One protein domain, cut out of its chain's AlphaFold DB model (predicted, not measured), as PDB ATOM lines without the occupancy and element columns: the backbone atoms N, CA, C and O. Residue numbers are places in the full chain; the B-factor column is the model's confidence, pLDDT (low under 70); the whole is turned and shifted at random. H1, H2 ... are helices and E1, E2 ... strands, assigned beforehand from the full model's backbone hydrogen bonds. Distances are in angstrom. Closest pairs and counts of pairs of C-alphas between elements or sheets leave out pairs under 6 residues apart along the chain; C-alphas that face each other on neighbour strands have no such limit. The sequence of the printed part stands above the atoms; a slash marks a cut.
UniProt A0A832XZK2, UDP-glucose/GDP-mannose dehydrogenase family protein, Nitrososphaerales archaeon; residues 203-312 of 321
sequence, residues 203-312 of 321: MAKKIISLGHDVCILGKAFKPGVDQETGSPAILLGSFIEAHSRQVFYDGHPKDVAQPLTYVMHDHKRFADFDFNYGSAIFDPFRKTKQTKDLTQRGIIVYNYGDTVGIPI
ATOM      1  N   MET A 203      26.654 -16.498 -17.756       94.50
ATOM      2  CA  MET A 203      27.143 -16.023 -19.046       94.50
ATOM      3  C   MET A 203      27.737 -14.614 -18.931       94.50
ATOM      4  O   MET A 203      28.843 -14.384 -19.419       94.50
ATOM      5  N   ALA A 204      27.060 -13.703 -18.224       95.69
ATOM      6  CA  ALA A 204      27.551 -12.354 -17.950       95.69
ATOM      7  C   ALA A 204      28.897 -12.392 -17.222       95.69
ATOM      8  O   ALA A 204      29.843 -11.756 -17.675       95.69
ATOM      9  N   LYS A 205      29.034 -13.198 -16.159       94.62
ATOM     10  CA  LYS A 205      30.314 -13.377 -15.445       94.62
ATOM     11  C   LYS A 205      31.433 -13.814 -16.384       94.62
ATOM     12  O   LYS A 205      32.539 -13.274 -16.315       94.62
ATOM     13  N   LYS A 206      31.153 -14.755 -17.293       93.44
ATOM     14  CA  LYS A 206      32.156 -15.191 -18.269       93.44
ATOM     15  C   LYS A 206      32.515 -14.086 -19.261       93.44
ATOM     16  O   LYS A 206      33.699 -13.892 -19.519       93.44
ATOM     17  N   ILE A 207      31.537 -13.341 -19.767       94.94
ATOM     18  CA  ILE A 207      31.760 -12.194 -20.657       94.94
ATOM     19  C   ILE A 207      32.601 -11.118 -19.962       94.94
ATOM     20  O   ILE A 207      33.604 -10.677 -20.509       94.94
ATOM     21  N   ILE A 208      32.260 -10.757 -18.723       94.19
ATOM     22  CA  ILE A 208      32.984  -9.751 -17.931       94.19
ATOM     23  C   ILE A 208      34.447 -10.160 -17.716       94.19
ATOM     24  O   ILE A 208      35.333  -9.304 -17.743       94.19
ATOM     25  N   SER A 209      34.723 -11.461 -17.552       93.12
ATOM     26  CA  SER A 209      36.093 -11.974 -17.406       93.12
ATOM     27  C   SER A 209      36.987 -11.719 -18.628       93.12
ATOM     28  O   SER A 209      38.206 -11.780 -18.499       93.12
ATOM     29  N   LEU A 210      36.406 -11.389 -19.789       92.25
ATOM     30  CA  LEU A 210      37.141 -11.015 -21.002       92.25
ATOM     31  C   LEU A 210      37.652  -9.565 -20.965       92.25
ATOM     32  O   LEU A 210      38.429  -9.171 -21.824       92.25
ATOM     33  N   GLY A 211      37.268  -8.770 -19.959       90.56
ATOM     34  CA  GLY A 211      37.951  -7.518 -19.618       90.56
ATOM     35  C   GLY A 211      37.531  -6.271 -20.401       90.56
ATOM     36  O   GLY A 211      37.962  -5.174 -20.032       90.56
ATOM     37  N   HIS A 212      36.660  -6.396 -21.403       93.44
ATOM     38  CA  HIS A 212      36.216  -5.290 -22.259       93.44
ATOM     39  C   HIS A 212      34.753  -4.893 -22.014       93.44
ATOM     40  O   HIS A 212      33.973  -5.673 -21.466       93.44
ATOM     41  N   ASP A 213      34.377  -3.689 -22.452       95.38
ATOM     42  CA  ASP A 213      32.965  -3.336 -22.640       95.38
ATOM     43  C   ASP A 213      32.336  -4.211 -23.730       95.38
ATOM     44  O   ASP A 213      33.038  -4.843 -24.523       95.38
ATOM     45  N   VAL A 214      31.009  -4.292 -23.758       96.94
ATOM     46  CA  VAL A 214      30.301  -5.356 -24.475       96.94
ATOM     47  C   VAL A 214      29.453  -4.788 -25.603       96.94
ATOM     48  O   VAL A 214      28.719  -3.827 -25.417       96.94
ATOM     49  N   CYS A 215      29.497  -5.421 -26.772       96.38
ATOM     50  CA  CYS A 215      28.551  -5.195 -27.858       96.38
ATOM     51  C   CYS A 215      27.761  -6.482 -28.108       96.38
ATOM     52  O   CYS A 215      28.316  -7.485 -28.555       96.38
ATOM     53  N   ILE A 216      26.465  -6.478 -27.808       95.81
ATOM     54  CA  ILE A 216      25.585  -7.619 -28.059       95.81
ATOM     55  C   ILE A 216      24.992  -7.481 -29.461       95.81
ATOM     56  O   ILE A 216      24.163  -6.612 -29.735       95.81
ATOM     57  N   LEU A 217      25.415  -8.359 -30.363       94.00
ATOM     58  CA  LEU A 217      24.977  -8.386 -31.753       94.00
ATOM     59  C   LEU A 217      23.697  -9.214 -31.868       94.00
ATOM     60  O   LEU A 217      23.729 -10.383 -32.244       94.00
ATOM     61  N   GLY A 218      22.567  -8.591 -31.541       90.75
ATOM     62  CA  GLY A 218      21.211  -9.132 -31.607       90.75
ATOM     63  C   GLY A 218      20.387  -8.727 -30.389       90.75
ATOM     64  O   GLY A 218      20.378  -9.460 -29.404       90.75
ATOM     65  N   LYS A 219      19.675  -7.593 -30.447       92.75
ATOM     66  CA  LYS A 219      18.826  -7.132 -29.327       92.75
ATOM     67  C   LYS A 219      17.467  -7.834 -29.232       92.75
ATOM     68  O   LYS A 219      16.943  -8.019 -28.133       92.75
ATOM     69  N   ALA A 220      16.887  -8.224 -30.364       91.12
ATOM     70  CA  ALA A 220      15.592  -8.899 -30.414       91.12
ATOM     71  C   ALA A 220      15.616 -10.286 -29.745       91.12
ATOM     72  O   ALA A 220      16.670 -10.888 -29.562       91.12
ATOM     73  N   PHE A 221      14.441 -10.824 -29.404       87.19
ATOM     74  CA  PHE A 221      14.350 -12.082 -28.652       87.19
ATOM     75  C   PHE A 221      14.745 -13.338 -29.442       87.19
ATOM     76  O   PHE A 221      15.008 -14.382 -28.848       87.19
ATOM     77  N   LYS A 222      14.711 -13.268 -30.775       86.62
ATOM     78  CA  LYS A 222      15.107 -14.356 -31.671       86.62
ATOM     79  C   LYS A 222      15.572 -13.798 -33.017       86.62
ATOM     80  O   LYS A 222      15.246 -12.658 -33.351       86.62
ATOM     81  N   PRO A 223      16.247 -14.610 -33.844       84.25
ATOM     82  CA  PRO A 223      16.671 -14.169 -35.163       84.25
ATOM     83  C   PRO A 223      15.491 -13.853 -36.100       84.25
ATOM     84  O   PRO A 223      14.484 -14.566 -36.099       84.25
ATOM     85  N   GLY A 224      15.645 -12.828 -36.944       83.06
ATOM     86  CA  GLY A 224      14.720 -12.500 -38.033       83.06
ATOM     87  C   GLY A 224      13.476 -11.708 -37.624       83.06
ATOM     88  O   GLY A 224      12.537 -11.633 -38.410       83.06
ATOM     89  N   VAL A 225      13.442 -11.152 -36.410       85.94
ATOM     90  CA  VAL A 225      12.370 -10.266 -35.925       85.94
ATOM     91  C   VAL A 225      12.966  -9.101 -35.135       85.94
ATOM     92  O   VAL A 225      14.060  -9.240 -34.601       85.94
ATOM     93  N   ASP A 226      12.212  -8.010 -34.991       87.75
ATOM     94  CA  ASP A 226      12.642  -6.810 -34.247       87.75
ATOM     95  C   ASP A 226      12.040  -6.720 -32.830       87.75
ATOM     96  O   ASP A 226      12.220  -5.737 -32.118       87.75
ATOM     97  N   GLN A 227      11.293  -7.737 -32.390       89.81
ATOM     98  CA  GLN A 227      10.624  -7.710 -31.090       89.81
ATOM     99  C   GLN A 227      11.621  -7.905 -29.937       89.81
ATOM    100  O   GLN A 227      12.308  -8.921 -29.850       89.81
ATOM    101  N   GLU A 228      11.645  -6.954 -29.006       92.62
ATOM    102  CA  GLU A 228      12.564  -6.944 -27.858       92.62
ATOM    103  C   GLU A 228      11.958  -7.529 -26.573       92.62
ATOM    104  O   GLU A 228      12.678  -7.900 -25.645       92.62
ATOM    105  N   THR A 229      10.630  -7.632 -26.492       90.88
ATOM    106  CA  THR A 229       9.938  -8.097 -25.284       90.88
ATOM    107  C   THR A 229      10.371  -9.512 -24.901       90.88
ATOM    108  O   THR A 229      10.255 -10.447 -25.695       90.88
ATOM    109  N   GLY A 230      10.842  -9.668 -23.662       88.12
ATOM    110  CA  GLY A 230      11.357 -10.938 -23.154       88.12
ATOM    111  C   GLY A 230      12.692 -11.352 -23.779       88.12
ATOM    112  O   GLY A 230      13.049 -12.523 -23.697       88.12
ATOM    113  N   SER A 231      13.423 -10.438 -24.425       92.88
ATOM    114  CA  SER A 231      14.705 -10.757 -25.050       92.88
ATOM    115  C   SER A 231      15.739 -11.242 -24.022       92.88
ATOM    116  O   SER A 231      15.987 -10.559 -23.022       92.88
ATOM    117  N   PRO A 232      16.388 -12.395 -24.263       92.62
ATOM    118  CA  PRO A 232      17.461 -12.876 -23.405       92.62
ATOM    119  C   PRO A 232      18.735 -12.027 -23.558       92.62
ATOM    120  O   PRO A 232      19.533 -11.973 -22.629       92.62
ATOM    121  N   ALA A 233      18.901 -11.296 -24.670       93.94
ATOM    122  CA  ALA A 233      19.996 -10.342 -24.866       93.94
ATOM    123  C   ALA A 233      19.865  -9.107 -23.957       93.94
ATOM    124  O   ALA A 233      20.865  -8.582 -23.466       93.94
ATOM    125  N   ILE A 234      18.631  -8.661 -23.702       94.94
ATOM    126  CA  ILE A 234      18.354  -7.567 -22.759       94.94
ATOM    127  C   ILE A 234      18.592  -8.034 -21.323       94.94
ATOM    128  O   ILE A 234      19.266  -7.346 -20.561       94.94
ATOM    129  N   LEU A 235      18.117  -9.236 -20.969       95.19
ATOM    130  CA  LEU A 235      18.398  -9.819 -19.654       95.19
ATOM    131  C   LEU A 235      19.912  -9.951 -19.420       95.19
ATOM    132  O   LEU A 235      20.412  -9.519 -18.385       95.19
ATOM    133  N   LEU A 236      20.647 -10.507 -20.386       96.06
ATOM    134  CA  LEU A 236      22.101 -10.644 -20.307       96.06
ATOM    135  C   LEU A 236      22.794  -9.286 -20.122       96.06
ATOM    136  O   LEU A 236      23.645  -9.158 -19.245       96.06
ATOM    137  N   GLY A 237      22.410  -8.281 -20.915       96.31
ATOM    138  CA  GLY A 237      22.952  -6.927 -20.800       96.31
ATOM    139  C   GLY A 237      22.747  -6.331 -19.412       96.31
ATOM    140  O   GLY A 237      23.701  -5.817 -18.843       96.31
ATOM    141  N   SER A 238      21.568  -6.515 -18.808       96.69
ATOM    142  CA  SER A 238      21.296  -5.997 -17.458       96.69
ATOM    143  C   SER A 238      22.250  -6.555 -16.390       96.69
ATOM    144  O   SER A 238      22.714  -5.814 -15.524       96.69
ATOM    145  N   PHE A 239      22.628  -7.837 -16.480       97.00
ATOM    146  CA  PHE A 239      23.621  -8.427 -15.575       97.00
ATOM    147  C   PHE A 239      25.037  -7.901 -15.832       97.00
ATOM    148  O   PHE A 239      25.826  -7.792 -14.895       97.00
ATOM    149  N   ILE A 240      25.371  -7.578 -17.081       96.88
ATOM    150  CA  ILE A 240      26.670  -7.001 -17.452       96.88
ATOM    151  C   ILE A 240      26.780  -5.558 -16.943       96.88
ATOM    152  O   ILE A 240      27.774  -5.205 -16.306       96.88
ATOM    153  N   GLU A 241      25.741  -4.748 -17.148       96.19
ATOM    154  CA  GLU A 241      25.665  -3.360 -16.677       96.19
ATOM    155  C   GLU A 241      25.729  -3.275 -15.149       96.19
ATOM    156  O   GLU A 241      26.423  -2.415 -14.605       96.19
ATOM    157  N   ALA A 242      25.101  -4.224 -14.443       95.62
ATOM    158  CA  ALA A 242      25.195  -4.332 -12.986       95.62
ATOM    159  C   ALA A 242      26.643  -4.505 -12.475       95.62
ATOM    160  O   ALA A 242      26.925  -4.202 -11.317       95.62
ATOM    161  N   HIS A 243      27.577  -4.935 -13.331       92.50
ATOM    162  CA  HIS A 243      29.010  -5.038 -13.035       92.50
ATOM    163  C   HIS A 243      29.832  -3.881 -13.635       92.50
ATOM    164  O   HIS A 243      31.036  -4.021 -13.851       92.50
ATOM    165  N   SER A 244      29.203  -2.724 -13.883       90.88
ATOM    166  CA  SER A 244      29.848  -1.488 -14.361       90.88
ATOM    167  C   SER A 244      30.559  -1.616 -15.716       90.88
ATOM    168  O   SER A 244      31.571  -0.957 -15.954       90.88
ATOM    169  N   ARG A 245      30.041  -2.463 -16.612       92.19
ATOM    170  CA  ARG A 245      30.491  -2.559 -18.010       92.19
ATOM    171  C   ARG A 245      29.474  -1.911 -18.934       92.19
ATOM    172  O   ARG A 245      28.275  -2.126 -18.768       92.19
ATOM    173  N   GLN A 246      29.946  -1.144 -19.912       94.31
ATOM    174  CA  GLN A 246      29.059  -0.536 -20.897       94.31
ATOM    175  C   GLN A 246      28.558  -1.600 -21.879       94.31
ATOM    176  O   GLN A 246      29.339  -2.432 -22.348       94.31
ATOM    177  N   VAL A 247      27.260  -1.569 -22.197       96.31
ATOM    178  CA  VAL A 247      26.636  -2.476 -23.166       96.31
ATOM    179  C   VAL A 247      26.112  -1.689 -24.363       96.31
ATOM    180  O   VAL A 247      25.324  -0.755 -24.234       96.31
ATOM    181  N   PHE A 248      26.539  -2.100 -25.551       95.31
ATOM    182  CA  PHE A 248      26.013  -1.665 -26.835       95.31
ATOM    183  C   PHE A 248      25.196  -2.792 -27.471       95.31
ATOM    184  O   PHE A 248      25.407  -3.968 -27.168       95.31
ATOM    185  N   TYR A 249      24.284  -2.448 -28.378       94.00
ATOM    186  CA  TYR A 249      23.443  -3.413 -29.078       94.00
ATOM    187  C   TYR A 249      23.472  -3.177 -30.581       94.00
ATOM    188  O   TYR A 249      23.343  -2.042 -31.031       94.00
ATOM    189  N   ASP A 250      23.582  -4.265 -31.344       91.38
ATOM    190  CA  ASP A 250      23.511  -4.275 -32.811       91.38
ATOM    191  C   ASP A 250      24.536  -3.345 -33.504       91.38
ATOM    192  O   ASP A 250      24.377  -2.991 -34.671       91.38
ATOM    193  N   GLY A 251      25.607  -2.980 -32.794       87.25
ATOM    194  CA  GLY A 251      26.658  -2.066 -33.232       87.25
ATOM    195  C   GLY A 251      27.208  -1.238 -32.068       87.25
ATOM    196  O   GLY A 251      26.597  -1.165 -31.007       87.25
ATOM    197  N   HIS A 252      28.363  -0.604 -32.270       81.00
ATOM    198  CA  HIS A 252      28.929   0.398 -31.356       81.00
ATOM    199  C   HIS A 252      29.187   1.710 -32.117       81.00
ATOM    200  O   HIS A 252      29.247   1.698 -33.350       81.00
ATOM    201  N   PRO A 253      29.322   2.858 -31.423       75.56
ATOM    202  CA  PRO A 253      29.634   4.125 -32.077       75.56
ATOM    203  C   PRO A 253      30.922   4.031 -32.904       75.56
ATOM    204  O   PRO A 253      31.868   3.345 -32.512       75.56
ATOM    205  N   LYS A 254      30.970   4.747 -34.037       69.19
ATOM    206  CA  LYS A 254      32.124   4.744 -34.958       69.19
ATOM    207  C   LYS A 254      33.423   5.222 -34.304       69.19
ATOM    208  O   LYS A 254      34.496   4.805 -34.721       69.19
ATOM    209  N   ASP A 255      33.312   6.053 -33.272       65.62
ATOM    210  CA  ASP A 255      34.457   6.608 -32.548       65.62
ATOM    211  C   ASP A 255      35.007   5.635 -31.485       65.62
ATOM    212  O   ASP A 255      36.086   5.847 -30.932       65.62
ATOM    213  N   VAL A 256      34.292   4.538 -31.206       76.31
ATOM    214  CA  VAL A 256      34.749   3.472 -30.309       76.31
ATOM    215  C   VAL A 256      35.642   2.524 -31.106       76.31
ATOM    216  O   VAL A 256      35.180   1.535 -31.670       76.31
ATOM    217  N   ALA A 257      36.936   2.844 -31.145       81.19
ATOM    218  CA  ALA A 257      37.978   1.998 -31.738       81.19
ATOM    219  C   ALA A 257      38.639   1.045 -30.722       81.19
ATOM    220  O   ALA A 257      39.464   0.209 -31.093       81.19
ATOM    221  N   GLN A 258      38.305   1.176 -29.433       90.44
ATOM    222  CA  GLN A 258      38.852   0.328 -28.375       90.44
ATOM    223  C   GLN A 258      38.326  -1.116 -28.476       90.44
ATOM    224  O   GLN A 258      37.210  -1.320 -28.961       90.44
ATOM    225  N   PRO A 259      39.082  -2.119 -28.000       94.19
ATOM    226  CA  PRO A 259      38.620  -3.503 -27.990       94.19
ATOM    227  C   PRO A 259      37.309  -3.685 -27.211       94.19
ATOM    228  O   PRO A 259      37.127  -3.086 -26.145       94.19
ATOM    229  N   LEU A 260      36.421  -4.538 -27.725       95.75
ATOM    230  CA  LEU A 260      35.134  -4.893 -27.117       95.75
ATOM    231  C   LEU A 260      35.002  -6.412 -26.962       95.75
ATOM    232  O   LEU A 260      35.727  -7.192 -27.575       95.75
ATOM    233  N   THR A 261      34.033  -6.848 -26.163       96.69
ATOM    234  CA  THR A 261      33.515  -8.216 -26.225       96.69
ATOM    235  C   THR A 261      32.248  -8.234 -27.067       96.69
ATOM    236  O   THR A 261      31.228  -7.671 -26.673       96.69
ATOM    237  N   TYR A 262      32.286  -8.901 -28.214       95.94
ATOM    238  CA  TYR A 262      31.143  -9.066 -29.103       95.94
ATOM    239  C   TYR A 262      30.381 -10.341 -28.760       95.94
ATOM    240  O   TYR A 262      30.892 -11.441 -28.956       95.94
ATOM    241  N   VAL A 263      29.156 -10.210 -28.253       95.69
ATOM    242  CA  VAL A 263      28.283 -11.355 -27.970       95.69
ATOM    243  C   VAL A 263      27.460 -11.663 -29.212       95.69
ATOM    244  O   VAL A 263      26.653 -10.839 -29.643       95.69
ATOM    245  N   MET A 264      27.650 -12.848 -29.786       93.06
ATOM    246  CA  MET A 264      26.993 -13.238 -31.031       93.06
ATOM    247  C   MET A 264      25.570 -13.741 -30.788       93.06
ATOM    248  O   MET A 264      25.344 -14.656 -29.995       93.06
ATOM    249  N   HIS A 265      24.604 -13.209 -31.535       86.88
ATOM    250  CA  HIS A 265      23.309 -13.853 -31.733       86.88
ATOM    251  C   HIS A 265      23.300 -14.629 -33.057       86.88
ATOM    252  O   HIS A 265      23.968 -14.240 -34.015       86.88
ATOM    253  N   ASP A 266      22.523 -15.715 -33.144       85.00
ATOM    254  CA  ASP A 266      22.415 -16.546 -34.354       85.00
ATOM    255  C   ASP A 266      21.680 -15.842 -35.513       85.00
ATOM    256  O   ASP A 266      20.545 -16.174 -35.849       85.00
ATOM    257  N   HIS A 267      22.294 -14.823 -36.118       84.25
ATOM    258  CA  HIS A 267      21.701 -14.051 -37.202       84.25
ATOM    259  C   HIS A 267      22.707 -13.760 -38.318       84.25
ATOM    260  O   HIS A 267      23.767 -13.184 -38.090       84.25
ATOM    261  N   LYS A 268      22.323 -14.056 -39.568       83.88
ATOM    262  CA  LYS A 268      23.188 -13.881 -40.752       83.88
ATOM    263  C   LYS A 268      23.690 -12.448 -40.952       83.88
ATOM    264  O   LYS A 268      24.783 -12.265 -41.461       83.88
ATOM    265  N   ARG A 269      22.915 -11.443 -40.522       85.06
ATOM    266  CA  ARG A 269      23.294 -10.012 -40.600       85.06
ATOM    267  C   ARG A 269      24.621  -9.671 -39.910       85.06
ATOM    268  O   ARG A 269      25.191  -8.640 -40.224       85.06
ATOM    269  N   PHE A 270      25.078 -10.503 -38.975       86.75
ATOM    270  CA  PHE A 270      26.313 -10.280 -38.222       86.75
ATOM    271  C   PHE A 270      27.478 -11.159 -38.678       86.75
ATOM    272  O   PHE A 270      28.533 -11.120 -38.056       86.75
ATOM    273  N   ALA A 271      27.301 -11.956 -39.737       81.00
ATOM    274  CA  ALA A 271      28.351 -12.843 -40.235       81.00
ATOM    275  C   ALA A 271      29.608 -12.069 -40.666       81.00
ATOM    276  O   ALA A 271      30.717 -12.524 -40.408       81.00
ATOM    277  N   ASP A 272      29.409 -10.883 -41.247       83.31
ATOM    278  CA  ASP A 272      30.469 -10.008 -41.756       83.31
ATOM    279  C   ASP A 272      30.627  -8.741 -40.893       83.31
ATOM    280  O   ASP A 272      30.994  -7.679 -41.395       83.31
ATOM    281  N   PHE A 273      30.281  -8.813 -39.601       89.12
ATOM    282  CA  PHE A 273      30.429  -7.671 -38.698       89.12
ATOM    283  C   PHE A 273      31.915  -7.306 -38.541       89.12
ATOM    284  O   PHE A 273      32.758  -8.176 -38.323       89.12
ATOM    285  N   ASP A 274      32.238  -6.015 -38.640       88.94
ATOM    286  CA  ASP A 274      33.616  -5.539 -38.514       88.94
ATOM    287  C   ASP A 274      33.995  -5.353 -37.037       88.94
ATOM    288  O   ASP A 274      33.516  -4.443 -36.363       88.94
ATOM    289  N   PHE A 275      34.824  -6.257 -36.515       92.56
ATOM    290  CA  PHE A 275      35.202  -6.303 -35.100       92.56
ATOM    291  C   PHE A 275      36.444  -5.454 -34.793       92.56
ATOM    292  O   PHE A 275      37.458  -5.543 -35.481       92.56
ATOM    293  N   ASN A 276      36.451  -4.705 -33.694       93.94
ATOM    294  CA  ASN A 276      37.632  -3.938 -33.293       93.94
ATOM    295  C   ASN A 276      38.855  -4.849 -33.056       93.94
ATOM    296  O   ASN A 276      38.726  -5.982 -32.583       93.94
ATOM    297  N   TYR A 277      40.057  -4.355 -33.358       94.12
ATOM    298  CA  TYR A 277      41.306  -5.089 -33.106       94.12
ATOM    299  C   TYR A 277      41.460  -5.406 -31.613       94.12
ATOM    300  O   TYR A 277      41.042  -4.621 -30.765       94.12
ATOM    301  N   GLY A 278      42.053  -6.557 -31.287       94.44
ATOM    302  CA  GLY A 278      42.279  -6.990 -29.902       94.44
ATOM    303  C   GLY A 278      41.021  -7.406 -29.128       94.44
ATOM    304  O   GLY A 278      41.092  -7.581 -27.917       94.44
ATOM    305  N   SER A 279      39.870  -7.511 -29.797       96.00
ATOM    306  CA  SER A 279      38.577  -7.818 -29.172       96.00
ATOM    307  C   SER A 279      38.401  -9.298 -28.826       96.00
ATOM    308  O   SER A 279      39.158 -10.165 -29.259       96.00
ATOM    309  N   ALA A 280      37.329  -9.611 -28.104       96.19
ATOM    310  CA  ALA A 280      36.866 -10.981 -27.918       96.19
ATOM    311  C   ALA A 280      35.504 -11.184 -28.591       96.19
ATOM    312  O   ALA A 280      34.648 -10.306 -28.552       96.19
ATOM    313  N   ILE A 281      35.276 -12.355 -29.177       95.50
ATOM    314  CA  ILE A 281      33.970 -12.796 -29.664       95.50
ATOM    315  C   ILE A 281      33.474 -13.876 -28.712       95.50
ATOM    316  O   ILE A 281      34.100 -14.922 -28.576       95.50
ATOM    317  N   PHE A 282      32.341 -13.637 -28.068       95.69
ATOM    318  CA  PHE A 282      31.649 -14.602 -27.230       95.69
ATOM    319  C   PHE A 282      30.458 -15.173 -28.005       95.69
ATOM    320  O   PHE A 282      29.495 -14.459 -28.283       95.69
ATOM    321  N   ASP A 283      30.496 -16.457 -28.352       94.06
ATOM    322  CA  ASP A 283      29.443 -17.101 -29.136       94.06
ATOM    323  C   ASP A 283      28.714 -18.204 -28.339       94.06
ATOM    324  O   ASP A 283      29.239 -19.311 -28.166       94.06
ATOM    325  N   PRO A 284      27.478 -17.946 -27.870       92.62
ATOM    326  CA  PRO A 284      26.660 -18.930 -27.172       92.62
ATOM    327  C   PRO A 284      26.050 -20.004 -28.078       92.62
ATOM    328  O   PRO A 284      25.551 -21.009 -27.569       92.62
ATOM    329  N   PHE A 285      26.094 -19.830 -29.398       91.12
ATOM    330  CA  PHE A 285      25.548 -20.765 -30.382       91.12
ATOM    331  C   PHE A 285      26.617 -21.662 -31.020       91.12
ATOM    332  O   PHE A 285      26.250 -22.613 -31.712       91.12
ATOM    333  N   ARG A 286      27.908 -21.411 -30.745       92.38
ATOM    334  CA  ARG A 286      29.064 -22.202 -31.216       92.38
ATOM    335  C   ARG A 286      29.147 -22.288 -32.751       92.38
ATOM    336  O   ARG A 286      29.421 -23.347 -33.316       92.38
ATOM    337  N   LYS A 287      28.855 -21.186 -33.445       90.19
ATOM    338  CA  LYS A 287      28.873 -21.069 -34.913       90.19
ATOM    339  C   LYS A 287      30.102 -20.330 -35.444       90.19
ATOM    340  O   LYS A 287      30.505 -20.581 -36.582       90.19
ATOM    341  N   THR A 288      30.712 -19.461 -34.646       90.75
ATOM    342  CA  THR A 288      31.919 -18.716 -34.999       90.75
ATOM    343  C   THR A 288      33.163 -19.588 -34.820       90.75
ATOM    344  O   THR A 288      33.362 -20.243 -33.796       90.75
ATOM    345  N   LYS A 289      34.036 -19.591 -35.833       91.38
ATOM    346  CA  LYS A 289      35.333 -20.281 -35.801       91.38
ATOM    347  C   LYS A 289      36.464 -19.266 -35.714       91.38
ATOM    348  O   LYS A 289      36.395 -18.218 -36.348       91.38
ATOM    349  N   GLN A 290      37.534 -19.615 -35.005       92.31
ATOM    350  CA  GLN A 290      38.778 -18.846 -35.043       92.31
ATOM    351  C   GLN A 290      39.383 -18.921 -36.457       92.31
ATOM    352  O   GLN A 290      39.715 -20.007 -36.937       92.31
ATOM    353  N   THR A 291      39.523 -17.779 -37.135       93.81
ATOM    354  CA  THR A 291      40.121 -17.683 -38.478       93.81
ATOM    355  C   THR A 291      41.496 -17.017 -38.424       93.81
ATOM    356  O   THR A 291      41.839 -16.359 -37.445       93.81
ATOM    357  N   LYS A 292      42.289 -17.158 -39.497       94.12
ATOM    358  CA  LYS A 292      43.598 -16.489 -39.603       94.12
ATOM    359  C   LYS A 292      43.485 -14.964 -39.528       94.12
ATOM    360  O   LYS A 292      44.335 -14.350 -38.897       94.12
ATOM    361  N   ASP A 293      42.452 -14.387 -40.144       93.62
ATOM    362  CA  ASP A 293      42.186 -12.942 -40.105       93.62
ATOM    363  C   ASP A 293      41.914 -12.468 -38.672       93.62
ATOM    364  O   ASP A 293      42.595 -11.573 -38.177       93.62
ATOM    365  N   LEU A 294      41.011 -13.155 -37.958       94.00
ATOM    366  CA  LEU A 294      40.722 -12.854 -36.554       94.00
ATOM    367  C   LEU A 294      41.990 -12.947 -35.698       94.00
ATOM    368  O   LEU A 294      42.281 -12.036 -34.930       94.00
ATOM    369  N   THR A 295      42.803 -13.992 -35.891       93.94
ATOM    370  CA  THR A 295      44.080 -14.140 -35.180       93.94
ATOM    371  C   THR A 295      45.059 -13.003 -35.495       93.94
ATOM    372  O   THR A 295      45.691 -12.483 -34.580       93.94
ATOM    373  N   GLN A 296      45.182 -12.579 -36.758       95.44
ATOM    374  CA  GLN A 296      46.060 -11.465 -37.153       95.44
ATOM    375  C   GLN A 296      45.618 -10.127 -36.549       95.44
ATOM    376  O   GLN A 296      46.458  -9.297 -36.212       95.44
ATOM    377  N   ARG A 297      44.310  -9.942 -36.359       93.94
ATOM    378  CA  ARG A 297      43.716  -8.768 -35.703       93.94
ATOM    379  C   ARG A 297      43.760  -8.839 -34.173       93.94
ATOM    380  O   ARG A 297      43.263  -7.933 -33.509       93.94
ATOM    381  N   GLY A 298      44.330  -9.906 -33.606       94.56
ATOM    382  CA  GLY A 298      44.381 -10.141 -32.162       94.56
ATOM    383  C   GLY A 298      43.022 -10.475 -31.542       94.56
ATOM    384  O   GLY A 298      42.848 -10.274 -30.346       94.56
ATOM    385  N   ILE A 299      42.058 -10.941 -32.337       95.44
ATOM    386  CA  ILE A 299      40.706 -11.266 -31.878       95.44
ATOM    387  C   ILE A 299      40.636 -12.727 -31.436       95.44
ATOM    388  O   ILE A 299      41.021 -13.630 -32.186       95.44
ATOM    389  N   ILE A 300      40.089 -12.962 -30.244       94.19
ATOM    390  CA  ILE A 300      39.874 -14.307 -29.691       94.19
ATOM    391  C   ILE A 300      38.407 -14.727 -29.808       94.19
ATOM    392  O   ILE A 300      37.511 -13.941 -29.517       94.19
ATOM    393  N   VAL A 301      38.143 -15.974 -30.203       93.56
ATOM    394  CA  VAL A 301      36.791 -16.554 -30.229       93.56
ATOM    395  C   VAL A 301      36.601 -17.489 -29.039       93.56
ATOM    396  O   VAL A 301      37.334 -18.461 -28.871       93.56
ATOM    397  N   TYR A 302      35.574 -17.221 -28.241       92.69
ATOM    398  CA  TYR A 302      35.132 -18.046 -27.128       92.69
ATOM    399  C   TYR A 302      33.741 -18.629 -27.414       92.69
ATOM    400  O   TYR A 302      32.738 -17.915 -27.411       92.69
ATOM    401  N   ASN A 303      33.676 -19.942 -27.629       92.31
ATOM    402  CA  ASN A 303      32.444 -20.682 -27.898       92.31
ATOM    403  C   ASN A 303      31.849 -21.221 -26.584       92.31
ATOM    404  O   ASN A 303      32.340 -22.196 -26.019       92.31
ATOM    405  N   TYR A 304      30.792 -20.591 -26.063       91.56
ATOM    406  CA  TYR A 304      30.250 -20.956 -24.748       91.56
ATOM    407  C   TYR A 304      29.633 -22.358 -24.758       91.56
ATOM    408  O   TYR A 304      28.813 -22.709 -25.614       91.56
ATOM    409  N   GLY A 305      30.028 -23.162 -23.773       87.56
ATOM    410  CA  GLY A 305      29.634 -24.564 -23.645       87.56
ATOM    411  C   GLY A 305      30.485 -25.543 -24.458       87.56
ATOM    412  O   GLY A 305      30.410 -26.734 -24.182       87.56
ATOM    413  N   ASP A 306      31.323 -25.075 -25.391       86.88
ATOM    414  CA  ASP A 306      32.331 -25.913 -26.047       86.88
ATOM    415  C   ASP A 306      33.684 -25.703 -25.363       86.88
ATOM    416  O   ASP A 306      34.338 -24.672 -25.507       86.88
ATOM    417  N   THR A 307      34.069 -26.678 -24.544       79.25
ATOM    418  CA  THR A 307      35.346 -26.658 -23.816       79.25
ATOM    419  C   THR A 307      36.252 -27.817 -24.208       79.25
ATOM    420  O   THR A 307      37.303 -28.027 -23.594       79.25
ATOM    421  N   VAL A 308      35.861 -28.595 -25.218       73.88
ATOM    422  CA  VAL A 308      36.621 -29.762 -25.656       73.88
ATOM    423  C   VAL A 308      37.938 -29.283 -26.272       73.88
ATOM    424  O   VAL A 308      37.967 -28.380 -27.101       73.88
ATOM    425  N   GLY A 309      39.059 -29.857 -25.828       64.38
ATOM    426  CA  GLY A 309      40.396 -29.479 -26.305       64.38
ATOM    427  C   GLY A 309      41.028 -28.247 -25.642       64.38
ATOM    428  O   GLY A 309      42.195 -27.981 -25.908       64.38
ATOM    429  N   ILE A 310      40.326 -27.538 -24.745       63.91
ATOM    430  CA  ILE A 310      40.923 -26.462 -23.930       63.91
ATOM    431  C   ILE A 310      41.683 -27.091 -22.743       63.91
ATOM    432  O   ILE A 310      41.037 -27.828 -21.976       63.91
ATOM    433  N   PRO A 311      42.998 -26.822 -22.560       54.25
ATOM    434  CA  PRO A 311      43.789 -27.335 -21.439       54.25
ATOM    435  C   PRO A 311      43.133 -27.048 -20.086       54.25
ATOM    436  O   PRO A 311      42.571 -25.976 -19.878       54.25
ATOM    437  N   ILE A 312      43.198 -28.001 -19.150       52.69
ATOM    438  CA  ILE A 312      42.550 -27.881 -17.829       52.69
ATOM    439  C   ILE A 312      43.086 -26.669 -17.050       52.69
ATOM    440  O   ILE A 312      42.313 -25.991 -16.384       52.69
TER     441      ILE A 312
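This is residues 203 to 312 of the 321 residues of the protein "UDP-glucose/GDP-mannose dehydrogenase family protein" of Nitrososphaerales archaeon (UniProt A0A832XZK2). With little regular structure, only 42 of 110 printed residues in named elements, a twisted parallel sheet, E2 E1 E3 E4 E5, has H1 and H2 over one face and loop 265 to 279 over the other; residues 307 to 312 stick out. Along the chain run H1 E1 H2 E2 E3 E4 H3 E5, class mixed. It is compact, radius of gyration of the C-alphas 13.4 A, spanning 38 by 34 by 29 A.

Parallel neighbours E1, residues 213 to 217, and E3, 260 to 264, have N 215 and O 261 within hydrogen-bond range, 2.8 A. E2, 247 to 249, and E5, 300 to 303, are edge strands; E4, 280 to 283, is inner. H1, 203 to 208, and H2, 232 to 241, on the same face, touch, closest C-alphas Ala 204 and Ile 240, 5.4 A. H3, 292 to 296, only grazes the sheet with residues 294 to 295. In H1, H2 and H3 every O i to N i+4 pair is within range.

H2 measures 14.3 A. C-alpha 203 begins H1 at (27.143, -16.023, -19.046); C-alpha 303 ends E5 at (32.444, -20.682, -27.898).

The printed part has no cut. Links E1 to H2 and E3 to E4 are long. Residues 254 to 255 and 309 to 312 have pLDDT under 70.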